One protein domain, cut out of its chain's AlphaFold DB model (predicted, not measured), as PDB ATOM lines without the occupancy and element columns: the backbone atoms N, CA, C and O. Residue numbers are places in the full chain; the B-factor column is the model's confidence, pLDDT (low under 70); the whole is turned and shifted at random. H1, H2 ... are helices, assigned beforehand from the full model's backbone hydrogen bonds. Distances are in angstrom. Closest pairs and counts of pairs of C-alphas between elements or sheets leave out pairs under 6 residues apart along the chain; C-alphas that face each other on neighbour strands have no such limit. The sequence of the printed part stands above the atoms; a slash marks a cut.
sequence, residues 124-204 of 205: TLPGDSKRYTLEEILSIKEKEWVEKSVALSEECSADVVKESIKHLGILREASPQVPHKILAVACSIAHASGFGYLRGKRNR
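This is residues 124 to 204 of the 205 residues of the protein "DEAD/DEAH box helicase family protein" of Desulfitobacterium sp (UniProt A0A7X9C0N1). The long helix H3 forms one arm of a loose, elongated shape; H1 and H2 lead away from its first end, and H4 packs on its residues 154 to 161 after a long link folds back. Residues 126 to 131 and 173 to 178 stick out. You have 81 residues with four named helices, H1 to H4 in order, and no named strand: all helix, radius of gyration of the C-alphas 16.2 A, spans 50 by 26 by 19 A.

Start at H1, residues 134 to 140, which only just touches H2, residues 143 to 152, with 3 pairs of C-alphas within 8 A; the closest, Leu 138 and Val 146, are 6.9 A apart. H3, residues 154 to 174, touches H4, residues 189 to 202, at a steep tilt of 57 degrees, through residues 154 to 161 and 194 to 198 alone; the closest C-alphas, Ala 158 and Leu 198, are 7.1 A apart. H1 is apart from H3 and H4. Every O i to N i+4 pair is within hydrogen-bond range in H2 and H3, 2 of 3 in H1, 9 of 10 in H4.

Find C-alpha 134 at (191.008, 112.252, 159.128), where H1 begins. H3 runs 30.3 A, and H4 21.0 A to C-alpha 202 at (162.799, 119.678, 166.975).

The printed part has no cut; the H3 to H4 link is long. Look for low pLDDT at residues 187 to 204, among others.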
ATOM      1  N   THR A 124     184.095 108.879 153.643       61.16
ATOM      2  CA  THR A 124     183.891 107.880 152.588       61.16
ATOM      3  C   THR A 124     184.267 108.487 151.242       61.16
ATOM      4  O   THR A 124     184.024 109.670 150.984       61.16
ATOM      5  N   LEU A 125     184.911 107.698 150.381       67.19
ATOM      6  CA  LEU A 125     185.218 108.112 149.013       67.19
ATOM      7  C   LEU A 125     184.037 107.756 148.094       67.19
ATOM      8  O   LEU A 125     183.403 106.720 148.293       67.19
ATOM      9  N   PRO A 126     183.726 108.567 147.065       59.09
ATOM     10  CA  PRO A 126     182.680 108.231 146.103       59.09
ATOM     11  C   PRO A 126     182.969 106.884 145.421       59.09
ATOM     12  O   PRO A 126     183.970 106.752 144.720       59.09
ATOM     13  N   GLY A 127     182.097 105.892 145.630       62.97
ATOM     14  CA  GLY A 127     182.259 104.529 145.102       62.97
ATOM     15  C   GLY A 127     182.971 103.545 146.037       62.97
ATOM     16  O   GLY A 127     183.132 102.385 145.666       62.97
ATOM     17  N   ASP A 128     183.357 103.973 147.240       68.50
ATOM     18  CA  ASP A 128     183.953 103.125 148.272       68.50
ATOM     19  C   ASP A 128     183.071 103.108 149.533       68.50
ATOM     20  O   ASP A 128     182.633 104.147 150.029       68.50
ATOM     21  N   SER A 129     182.815 101.913 150.067       65.88
ATOM     22  CA  SER A 129     182.062 101.718 151.313       65.88
ATOM     23  C   SER A 129     182.958 101.771 152.557       65.88
ATOM     24  O   SER A 129     182.458 101.645 153.679       65.88
ATOM     25  N   LYS A 130     184.281 101.923 152.393       72.75
ATOM     26  CA  LYS A 130     185.217 102.070 153.513       72.75
ATOM     27  C   LYS A 130     185.090 103.426 154.194       72.75
ATOM     28  O   LYS A 130     184.996 104.471 153.553       72.75
ATOM     29  N   ARG A 131     185.157 103.374 155.523       70.19
ATOM     30  CA  ARG A 131     185.284 104.530 156.408       70.19
ATOM     31  C   ARG A 131     186.764 104.797 156.660       70.19
ATOM     32  O   ARG A 131     187.459 103.906 157.137       70.19
ATOM     33  N   TYR A 132     187.202 106.008 156.359       69.88
ATOM     34  CA  TYR A 132     188.552 106.506 156.592       69.88
ATOM     35  C   TYR A 132     188.538 107.509 157.744       69.88
ATOM     36  O   TYR A 132     187.575 108.256 157.909       69.88
ATOM     37  N   THR A 133     189.596 107.546 158.537       71.62
ATOM     38  CA  THR A 133     189.832 108.603 159.529       71.62
ATOM     39  C   THR A 133     190.387 109.871 158.867       71.62
ATOM     40  O   THR A 133     190.770 109.860 157.694       71.62
ATOM     41  N   LEU A 134     190.440 110.985 159.613       68.44
ATOM     42  CA  LEU A 134     191.008 112.252 159.128       68.44
ATOM     43  C   LEU A 134     192.463 112.091 158.650       68.44
ATOM     44  O   LEU A 134     192.841 112.646 157.622       68.44
ATOM     45  N   GLU A 135     193.270 111.321 159.379       68.75
ATOM     46  CA  GLU A 135     194.685 111.099 159.058       68.75
ATOM     47  C   GLU A 135     194.849 110.272 157.777       68.75
ATOM     48  O   GLU A 135     195.631 110.628 156.896       68.75
ATOM     49  N   GLU A 136     194.051 109.212 157.623       72.38
ATOM     50  CA  GLU A 136     194.081 108.356 156.437       72.38
ATOM     51  C   GLU A 136     193.622 109.114 155.186       72.38
ATOM     52  O   GLU A 136     194.264 109.025 154.140       72.38
ATOM     53  N   ILE A 137     192.554 109.912 155.275       73.69
ATOM     54  CA  ILE A 137     192.030 110.630 154.108       73.69
ATOM     55  C   ILE A 137     192.932 111.797 153.685       73.69
ATOM     56  O   ILE A 137     193.059 112.044 152.489       73.69
ATOM     57  N   LEU A 138     193.612 112.467 154.625       73.00
ATOM     58  CA  LEU A 138     194.593 113.523 154.326       73.00
ATOM     59  C   LEU A 138     195.833 112.989 153.595       73.00
ATOM     60  O   LEU A 138     196.503 113.749 152.903       73.00
ATOM     61  N   SER A 139     196.131 111.693 153.726       74.44
ATOM     62  CA  SER A 139     197.204 111.045 152.961       74.44
ATOM     63  C   SER A 139     196.804 110.719 151.514       74.44
ATOM     64  O   SER A 139     197.666 110.581 150.650       74.44
ATOM     65  N   ILE A 140     195.496 110.619 151.240       75.06
ATOM     66  CA  ILE A 140     194.935 110.214 149.939       75.06
ATOM     67  C   ILE A 140     194.418 111.425 149.148       75.06
ATOM     68  O   ILE A 140     194.460 111.441 147.916       75.06
ATOM     69  N   LYS A 141     193.872 112.428 149.839       74.31
ATOM     70  CA  LYS A 141     193.197 113.590 149.260       74.31
ATOM     71  C   LYS A 141     193.774 114.883 149.811       74.31
ATOM     72  O   LYS A 141     194.194 114.969 150.959       74.31
ATOM     73  N   GLU A 142     193.716 115.915 148.979       74.81
ATOM     74  CA  GLU A 142     194.093 117.263 149.378       74.81
ATOM     75  C   GLU A 142     193.206 117.775 150.517       74.81
ATOM     76  O   GLU A 142     192.004 117.499 150.583       74.81
ATOM     77  N   LYS A 143     193.811 118.586 151.387       69.12
ATOM     78  CA  LYS A 143     193.162 119.186 152.555       69.12
ATOM     79  C   LYS A 143     191.849 119.897 152.207       69.12
ATOM     80  O   LYS A 143     190.874 119.755 152.934       69.12
ATOM     81  N   GLU A 144     191.798 120.587 151.067       65.56
ATOM     82  CA  GLU A 144     190.604 121.314 150.621       65.56
ATOM     83  C   GLU A 144     189.416 120.383 150.319       65.56
ATOM     84  O   GLU A 144     188.264 120.704 150.620       65.56
ATOM     85  N   TRP A 145     189.681 119.193 149.766       71.25
ATOM     86  CA  TRP A 145     188.647 118.185 149.526       71.25
ATOM     87  C   TRP A 145     188.108 117.630 150.845       71.25
ATOM     88  O   TRP A 145     186.898 117.472 151.004       71.25
ATOM     89  N   VAL A 146     188.996 117.372 151.808       66.12
ATOM     90  CA  VAL A 146     188.631 116.862 153.136       66.12
ATOM     91  C   VAL A 146     187.783 117.886 153.887       66.12
ATOM     92  O   VAL A 146     186.728 117.531 154.406       66.12
ATOM     93  N   GLU A 147     188.172 119.161 153.881       65.69
ATOM     94  CA  GLU A 147     187.417 120.249 154.516       65.69
ATOM     95  C   GLU A 147     186.015 120.409 153.914       65.69
ATOM     96  O   GLU A 147     185.037 120.521 154.656       65.69
ATOM     97  N   LYS A 148     185.890 120.338 152.581       65.50
ATOM     98  CA  LYS A 148     184.587 120.338 151.896       65.50
ATOM     99  C   LYS A 148     183.743 119.118 152.274       65.50
ATOM    100  O   LYS A 148     182.553 119.270 152.535       65.50
ATOM    101  N   SER A 149     184.343 117.932 152.348       65.25
ATOM    102  CA  SER A 149     183.653 116.693 152.727       65.25
ATOM    103  C   SER A 149     183.190 116.692 154.190       65.25
ATOM    104  O   SER A 149     182.052 116.306 154.449       65.25
ATOM    105  N   VAL A 150     184.004 117.185 155.139       64.12
ATOM    106  CA  VAL A 150     183.572 117.401 156.538       64.12
ATOM    107  C   VAL A 150     182.396 118.363 156.572       64.12
ATOM    108  O   VAL A 150     181.378 118.074 157.194       64.12
ATOM    109  N   ALA A 151     182.538 119.506 155.899       60.75
ATOM    110  CA  ALA A 151     181.538 120.557 155.937       60.75
ATOM    111  C   ALA A 151     180.203 120.117 155.329       60.75
ATOM    112  O   ALA A 151     179.178 120.655 155.710       60.75
ATOM    113  N   LEU A 152     180.192 119.164 154.395       63.91
ATOM    114  CA  LEU A 152     178.968 118.643 153.779       63.91
ATOM    115  C   LEU A 152     178.370 117.435 154.516       63.91
ATOM    116  O   LEU A 152     177.264 117.020 154.176       63.91
ATOM    117  N   SER A 153     179.069 116.869 155.505       69.50
ATOM    118  CA  SER A 153     178.575 115.725 156.271       69.50
ATOM    119  C   SER A 153     177.407 116.128 157.173       69.50
ATOM    120  O   SER A 153     177.542 116.997 158.036       69.50
ATOM    121  N   GLU A 154     176.262 115.456 157.016       67.19
ATOM    122  CA  GLU A 154     175.074 115.711 157.839       67.19
ATOM    123  C   GLU A 154     175.331 115.476 159.334       67.19
ATOM    124  O   GLU A 154     174.825 116.232 160.163       67.19
ATOM    125  N   GLU A 155     176.144 114.473 159.685       68.38
ATOM    126  CA  GLU A 155     176.486 114.154 161.078       68.38
ATOM    127  C   GLU A 155     177.298 115.286 161.719       68.38
ATOM    128  O   GLU A 155     176.952 115.774 162.798       68.38
ATOM    129  N   CYS A 156     178.319 115.783 161.014       68.06
ATOM    130  CA  CYS A 156     179.132 116.901 161.490       68.06
ATOM    131  C   CYS A 156     178.290 118.174 161.638       68.06
ATOM    132  O   CYS A 156     178.366 118.871 162.653       68.06
ATOM    133  N   SER A 157     177.449 118.472 160.649       73.31
ATOM    134  CA  SER A 157     176.571 119.640 160.679       73.31
ATOM    135  C   SER A 157     175.533 119.559 161.799       73.31
ATOM    136  O   SER A 157     175.262 120.568 162.457       73.31
ATOM    137  N   ALA A 158     174.996 118.372 162.093       75.31
ATOM    138  CA  ALA A 158     174.089 118.158 163.217       75.31
ATOM    139  C   ALA A 158     174.771 118.395 164.575       75.31
ATOM    140  O   ALA A 158     174.187 119.057 165.443       75.31
ATOM    141  N   ASP A 159     176.006 117.922 164.751       76.88
ATOM    142  CA  ASP A 159     176.782 118.143 165.975       76.88
ATOM    143  C   ASP A 159     177.113 119.622 166.186       76.88
ATOM    144  O   ASP A 159     176.895 120.161 167.276       76.88
ATOM    145  N   VAL A 160     177.548 120.314 165.127       78.12
ATOM    146  CA  VAL A 160     177.823 121.758 165.163       78.12
ATOM    147  C   VAL A 160     176.570 122.540 165.556       78.12
ATOM    148  O   VAL A 160     176.639 123.423 166.414       78.12
ATOM    149  N   VAL A 161     175.404 122.202 164.993       81.12
ATOM    150  CA  VAL A 161     174.126 122.836 165.360       81.12
ATOM    151  C   VAL A 161     173.780 122.572 166.819       81.12
ATOM    152  O   VAL A 161     173.380 123.495 167.534       81.12
ATOM    153  N   LYS A 162     173.915 121.324 167.274       82.25
ATOM    154  CA  LYS A 162     173.574 120.932 168.643       82.25
ATOM    155  C   LYS A 162     174.416 121.697 169.657       82.25
ATOM    156  O   LYS A 162     173.845 122.269 170.587       82.25
ATOM    157  N   GLU A 163     175.729 121.755 169.460       82.94
ATOM    158  CA  GLU A 163     176.605 122.482 170.375       82.94
ATOM    159  C   GLU A 163     176.376 124.000 170.281       82.94
ATOM    160  O   GLU A 163     176.299 124.677 171.307       82.94
ATOM    161  N   SER A 164     176.142 124.542 169.081       83.12
ATOM    162  CA  SER A 164     175.827 125.968 168.903       83.12
ATOM    163  C   SER A 164     174.562 126.384 169.666       83.12
ATOM    164  O   SER A 164     174.544 127.430 170.316       83.12
ATOM    165  N   ILE A 165     173.507 125.559 169.643       86.38
ATOM    166  CA  ILE A 165     172.266 125.800 170.402       86.38
ATOM    167  C   ILE A 165     172.521 125.734 171.911       86.38
ATOM    168  O   ILE A 165     172.011 126.573 172.654       86.38
ATOM    169  N   LYS A 166     173.319 124.767 172.371       86.75
ATOM    170  CA  LYS A 166     173.690 124.647 173.786       86.75
ATOM    171  C   LYS A 166     174.432 125.896 174.272       86.75
ATOM    172  O   LYS A 166     174.054 126.464 175.294       86.75
ATOM    173  N   HIS A 167     175.411 126.387 173.511       84.94
ATOM    174  CA  HIS A 167     176.099 127.643 173.824       84.94
ATOM    175  C   HIS A 167     175.161 128.854 173.820       84.94
ATOM    176  O   HIS A 167     175.291 129.732 174.672       84.94
ATOM    177  N   LEU A 168     174.197 128.906 172.899       86.38
ATOM    178  CA  LEU A 168     173.183 129.959 172.893       86.38
ATOM    179  C   LEU A 168     172.328 129.942 174.168       86.38
ATOM    180  O   LEU A 168     172.010 131.013 174.679       86.38
ATOM    181  N   GLY A 169     171.982 128.758 174.684       87.88
ATOM    182  CA  GLY A 169     171.295 128.603 175.970       87.88
ATOM    183  C   GLY A 169     172.096 129.211 177.122       87.88
ATOM    184  O   GLY A 169     171.596 130.097 177.807       87.88
ATOM    185  N   ILE A 170     173.376 128.839 177.235       88.12
ATOM    186  CA  ILE A 170     174.301 129.372 178.254       88.12
ATOM    187  C   ILE A 170     174.383 130.905 178.184       88.12
ATOM    188  O   ILE A 170     174.350 131.584 179.207       88.12
ATOM    189  N   LEU A 171     174.475 131.475 176.977       86.56
ATOM    190  CA  LEU A 171     174.538 132.927 176.797       86.56
ATOM    191  C   LEU A 171     173.234 133.626 177.201       86.56
ATOM    192  O   LEU A 171     173.282 134.682 177.824       86.56
ATOM    193  N   ARG A 172     172.077 133.038 176.878       90.25
ATOM    194  CA  ARG A 172     170.766 133.579 177.269       90.25
ATOM    195  C   ARG A 172     170.556 133.557 178.778       90.25
ATOM    196  O   ARG A 172     170.002 134.512 179.304       90.25
ATOM    197  N   GLU A 173     171.016 132.513 179.462       91.56
ATOM    198  CA  GLU A 173     170.985 132.445 180.928       91.56
ATOM    199  C   GLU A 173     171.919 133.484 181.560       91.56
ATOM    200  O   GLU A 173     171.530 134.183 182.492       91.56
ATOM    201  N   ALA A 174     173.130 133.643 181.019       89.81
ATOM    202  CA  ALA A 174     174.111 134.602 181.520       89.81
ATOM    203  C   ALA A 174     173.757 136.071 181.221       89.81
ATOM    204  O   ALA A 174     174.292 136.980 181.856       89.81
ATOM    205  N   SER A 175     172.918 136.343 180.220       89.50
ATOM    206  CA  SER A 175     172.527 137.703 179.821       89.50
ATOM    207  C   SER A 175     171.096 137.747 179.257       89.50
ATOM    208  O   SER A 175     170.917 137.951 178.052       89.50
ATOM    209  N   PRO A 176     170.060 137.604 180.110       88.12
ATOM    210  CA  PRO A 176     168.658 137.505 179.679       88.12
ATOM    211  C   PRO A 176     168.140 138.724 178.905       88.12
ATOM    212  O   PRO A 176     167.254 138.609 178.062       88.12
ATOM    213  N   GLN A 177     168.711 139.897 179.170       89.62
ATOM    214  CA  GLN A 177     168.380 141.163 178.523       89.62
ATOM    215  C   GLN A 177     168.977 141.311 177.115       89.62
ATOM    216  O   GLN A 177     168.613 142.233 176.387       89.62
ATOM    217  N   VAL A 178     169.910 140.437 176.721       86.19
ATOM    218  CA  VAL A 178     170.569 140.498 175.415       86.19
ATOM    219  C   VAL A 178     169.894 139.508 174.459       86.19
ATOM    220  O   VAL A 178     169.895 138.301 174.712       86.19
ATOM    221  N   PRO A 179     169.356 139.963 173.312       87.31
ATOM    222  CA  PRO A 179     168.702 139.086 172.347       87.31
ATOM    223  C   PRO A 179     169.742 138.300 171.533       87.31
ATOM    224  O   PRO A 179     170.034 138.616 170.379       87.31
ATOM    225  N   HIS A 180     170.318 137.258 172.135       87.75
ATOM    226  CA  HIS A 180     171.309 136.407 171.484       87.75
ATOM    227  C   HIS A 180     170.721 135.659 170.275       87.75
ATOM    228  O   HIS A 180     169.646 135.046 170.349       87.75
ATOM    229  N   LYS A 181     171.473 135.674 169.169       86.88
ATOM    230  CA  LYS A 181     171.156 135.009 167.899       86.88
ATOM    231  C   LYS A 181     172.364 134.204 167.418       86.88
ATOM    232  O   LYS A 181     173.497 134.521 167.767       86.88
ATOM    233  N   ILE A 182     172.101 133.181 166.609       85.56
ATOM    234  CA  ILE A 182     173.124 132.416 165.887       85.56
ATOM    235  C   ILE A 182     172.990 132.759 164.406       85.56
ATOM    236  O   ILE A 182     171.878 132.748 163.875       85.56
ATOM    237  N   LEU A 183     174.121 133.022 163.755       83.62
ATOM    238  CA  LEU A 183     174.249 133.041 162.304       83.62
ATOM    239  C   LEU A 183     175.042 131.796 161.893       83.62
ATOM    240  O   LEU A 183     176.095 131.530 162.466       83.62
ATOM    241  N   ALA A 184     174.526 131.037 160.930       80.75
ATOM    242  CA  ALA A 184     175.202 129.875 160.365       80.75
ATOM    243  C   ALA A 184     175.491 130.141 158.885       80.75
ATOM    244  O   ALA A 184     174.608 130.597 158.159       80.75
ATOM    245  N   VAL A 185     176.717 129.857 158.454       77.25
ATOM    246  CA  VAL A 185     177.152 129.996 157.060       77.25
ATOM    247  C   VAL A 185     177.362 128.595 156.501       77.25
ATOM    248  O   VAL A 185     178.123 127.813 157.067       77.25
ATOM    249  N   ALA A 186     176.660 128.267 155.418       73.19
ATOM    250  CA  ALA A 186     176.715 126.958 154.775       73.19
ATOM    251  C   ALA A 186     177.486 127.028 153.451       73.19
ATOM    252  O   ALA A 186     177.434 128.031 152.744       73.19
ATOM    253  N   CYS A 187     178.155 125.933 153.087       66.62
ATOM    254  CA  CYS A 187     178.954 125.844 151.859       66.62
ATOM    255  C   CYS A 187     178.123 125.720 150.565       66.62
ATOM    256  O   CYS A 187     178.676 125.855 149.478       66.62
ATOM    257  N   SER A 188     176.820 125.421 150.651       66.56
ATOM    258  CA  SER A 188     175.920 125.311 149.492       66.56
ATOM    259  C   SER A 188     174.449 125.471 149.894       66.56
ATOM    260  O   SER A 188     174.103 125.358 151.069       66.56
ATOM    261  N   ILE A 189     173.558 125.684 148.916       69.81
ATOM    262  CA  ILE A 189     172.098 125.761 149.136       69.81
ATOM    263  C   ILE A 189     171.540 124.426 149.656       69.81
ATOM    264  O   ILE A 189     170.682 124.411 150.541       69.81
ATOM    265  N   ALA A 190     172.049 123.300 149.143       66.19
ATOM    266  CA  ALA A 190     171.672 121.968 149.615       66.19
ATOM    267  C   ALA A 190     172.055 121.784 151.093       66.19
ATOM    268  O   ALA A 190     171.236 121.360 151.906       66.19
ATOM    269  N   HIS A 191     173.263 122.218 151.460       66.38
ATOM    270  CA  HIS A 191     173.729 122.190 152.841       66.38
ATOM    271  C   HIS A 191     172.918 123.142 153.746       66.38
ATOM    272  O   HIS A 191     172.508 122.764 154.843       66.38
ATOM    273  N   ALA A 192     172.588 124.344 153.261       69.88
ATOM    274  CA  ALA A 192     171.716 125.290 153.962       69.88
ATOM    275  C   ALA A 192     170.316 124.707 154.232       69.88
ATOM    276  O   ALA A 192     169.767 124.865 155.325       69.88
ATOM    277  N   SER A 193     169.759 123.983 153.259       68.19
ATOM    278  CA  SER A 193     168.464 123.303 153.386       68.19
ATOM    279  C   SER A 193     168.503 122.189 154.440       68.19
ATOM    280  O   SER A 193     167.559 122.055 155.223       68.19
ATOM    281  N   GLY A 194     169.618 121.456 154.530       64.12
ATOM    282  CA  GLY A 194     169.864 120.461 155.579       64.12
ATOM    283  C   GLY A 194     169.789 121.053 156.993       64.12
ATOM    284  O   GLY A 194     169.103 120.507 157.862       64.12
ATOM    285  N   PHE A 195     170.377 122.236 157.215       62.41
ATOM    286  CA  PHE A 195     170.262 122.954 158.494       62.41
ATOM    287  C   PHE A 195     168.815 123.348 158.833       62.41
ATOM    288  O   PHE A 195     168.392 123.241 159.989       62.41
ATOM    289  N   GLY A 196     168.041 123.784 157.833       60.34
ATOM    290  CA  GLY A 196     166.623 124.121 157.997       60.34
ATOM    291  C   GLY A 196     165.779 122.920 158.436       60.34
ATOM    292  O   GLY A 196     164.965 123.030 159.358       60.34
ATOM    293  N   TYR A 197     166.023 121.752 157.840       55.78
ATOM    294  CA  TYR A 197     165.325 120.507 158.163       55.78
ATOM    295  C   TYR A 197     165.644 119.991 159.579       55.78
ATOM    296  O   TYR A 197     164.734 119.613 160.324       55.78
ATOM    297  N   LEU A 198     166.914 120.056 159.995       56.31
ATOM    298  CA  LEU A 198     167.358 119.661 161.341       56.31
ATOM    299  C   LEU A 198     166.742 120.536 162.447       56.31
ATOM    300  O   LEU A 198     166.424 120.041 163.530       56.31
ATOM    301  N   ARG A 199     166.495 121.823 162.169       52.50
ATOM    302  CA  ARG A 199     165.768 122.721 163.079       52.50
ATOM    303  C   ARG A 199     164.264 122.420 163.116       52.50
ATOM    304  O   ARG A 199     163.662 122.463 164.187       52.50
ATOM    305  N   GLY A 200     163.661 122.089 161.971       47.62
ATOM    306  CA  GLY A 200     162.228 121.796 161.844       47.62
ATOM    307  C   GLY A 200     161.766 120.539 162.591       47.62
ATOM    308  O   GLY A 200     160.673 120.538 163.154       47.62
ATOM    309  N   LYS A 201     162.604 119.495 162.667       48.94
ATOM    310  CA  LYS A 201     162.285 118.256 163.403       48.94
ATOM    311  C   LYS A 201     162.151 118.442 164.920       48.94
ATOM    312  O   LYS A 201     161.361 117.731 165.524       48.94
ATOM    313  N   ARG A 202     162.861 119.404 165.523       46.53
ATOM    314  CA  ARG A 202     162.799 119.678 166.975       46.53
ATOM    315  C   ARG A 202     161.616 120.540 167.413       46.53
ATOM    316  O   ARG A 202     161.212 120.450 168.559       46.53
ATOM    317  N   ASN A 203     161.052 121.361 166.527       39.84
ATOM    318  CA  ASN A 203     159.855 122.154 166.851       39.84
ATOM    319  C   ASN A 203     158.548 121.343 166.750       39.84
ATOM    320  O   ASN A 203     157.478 121.887 167.005       39.84
ATOM    321  N   ARG A 204     158.621 120.074 166.328       35.41
ATOM    322  CA  ARG A 204     157.478 119.154 166.205       35.41
ATOM    323  C   ARG A 204     157.556 117.961 167.172       35.41
ATOM    324  O   ARG A 204     156.761 117.038 167.026       35.41
TER     325      ARG A 204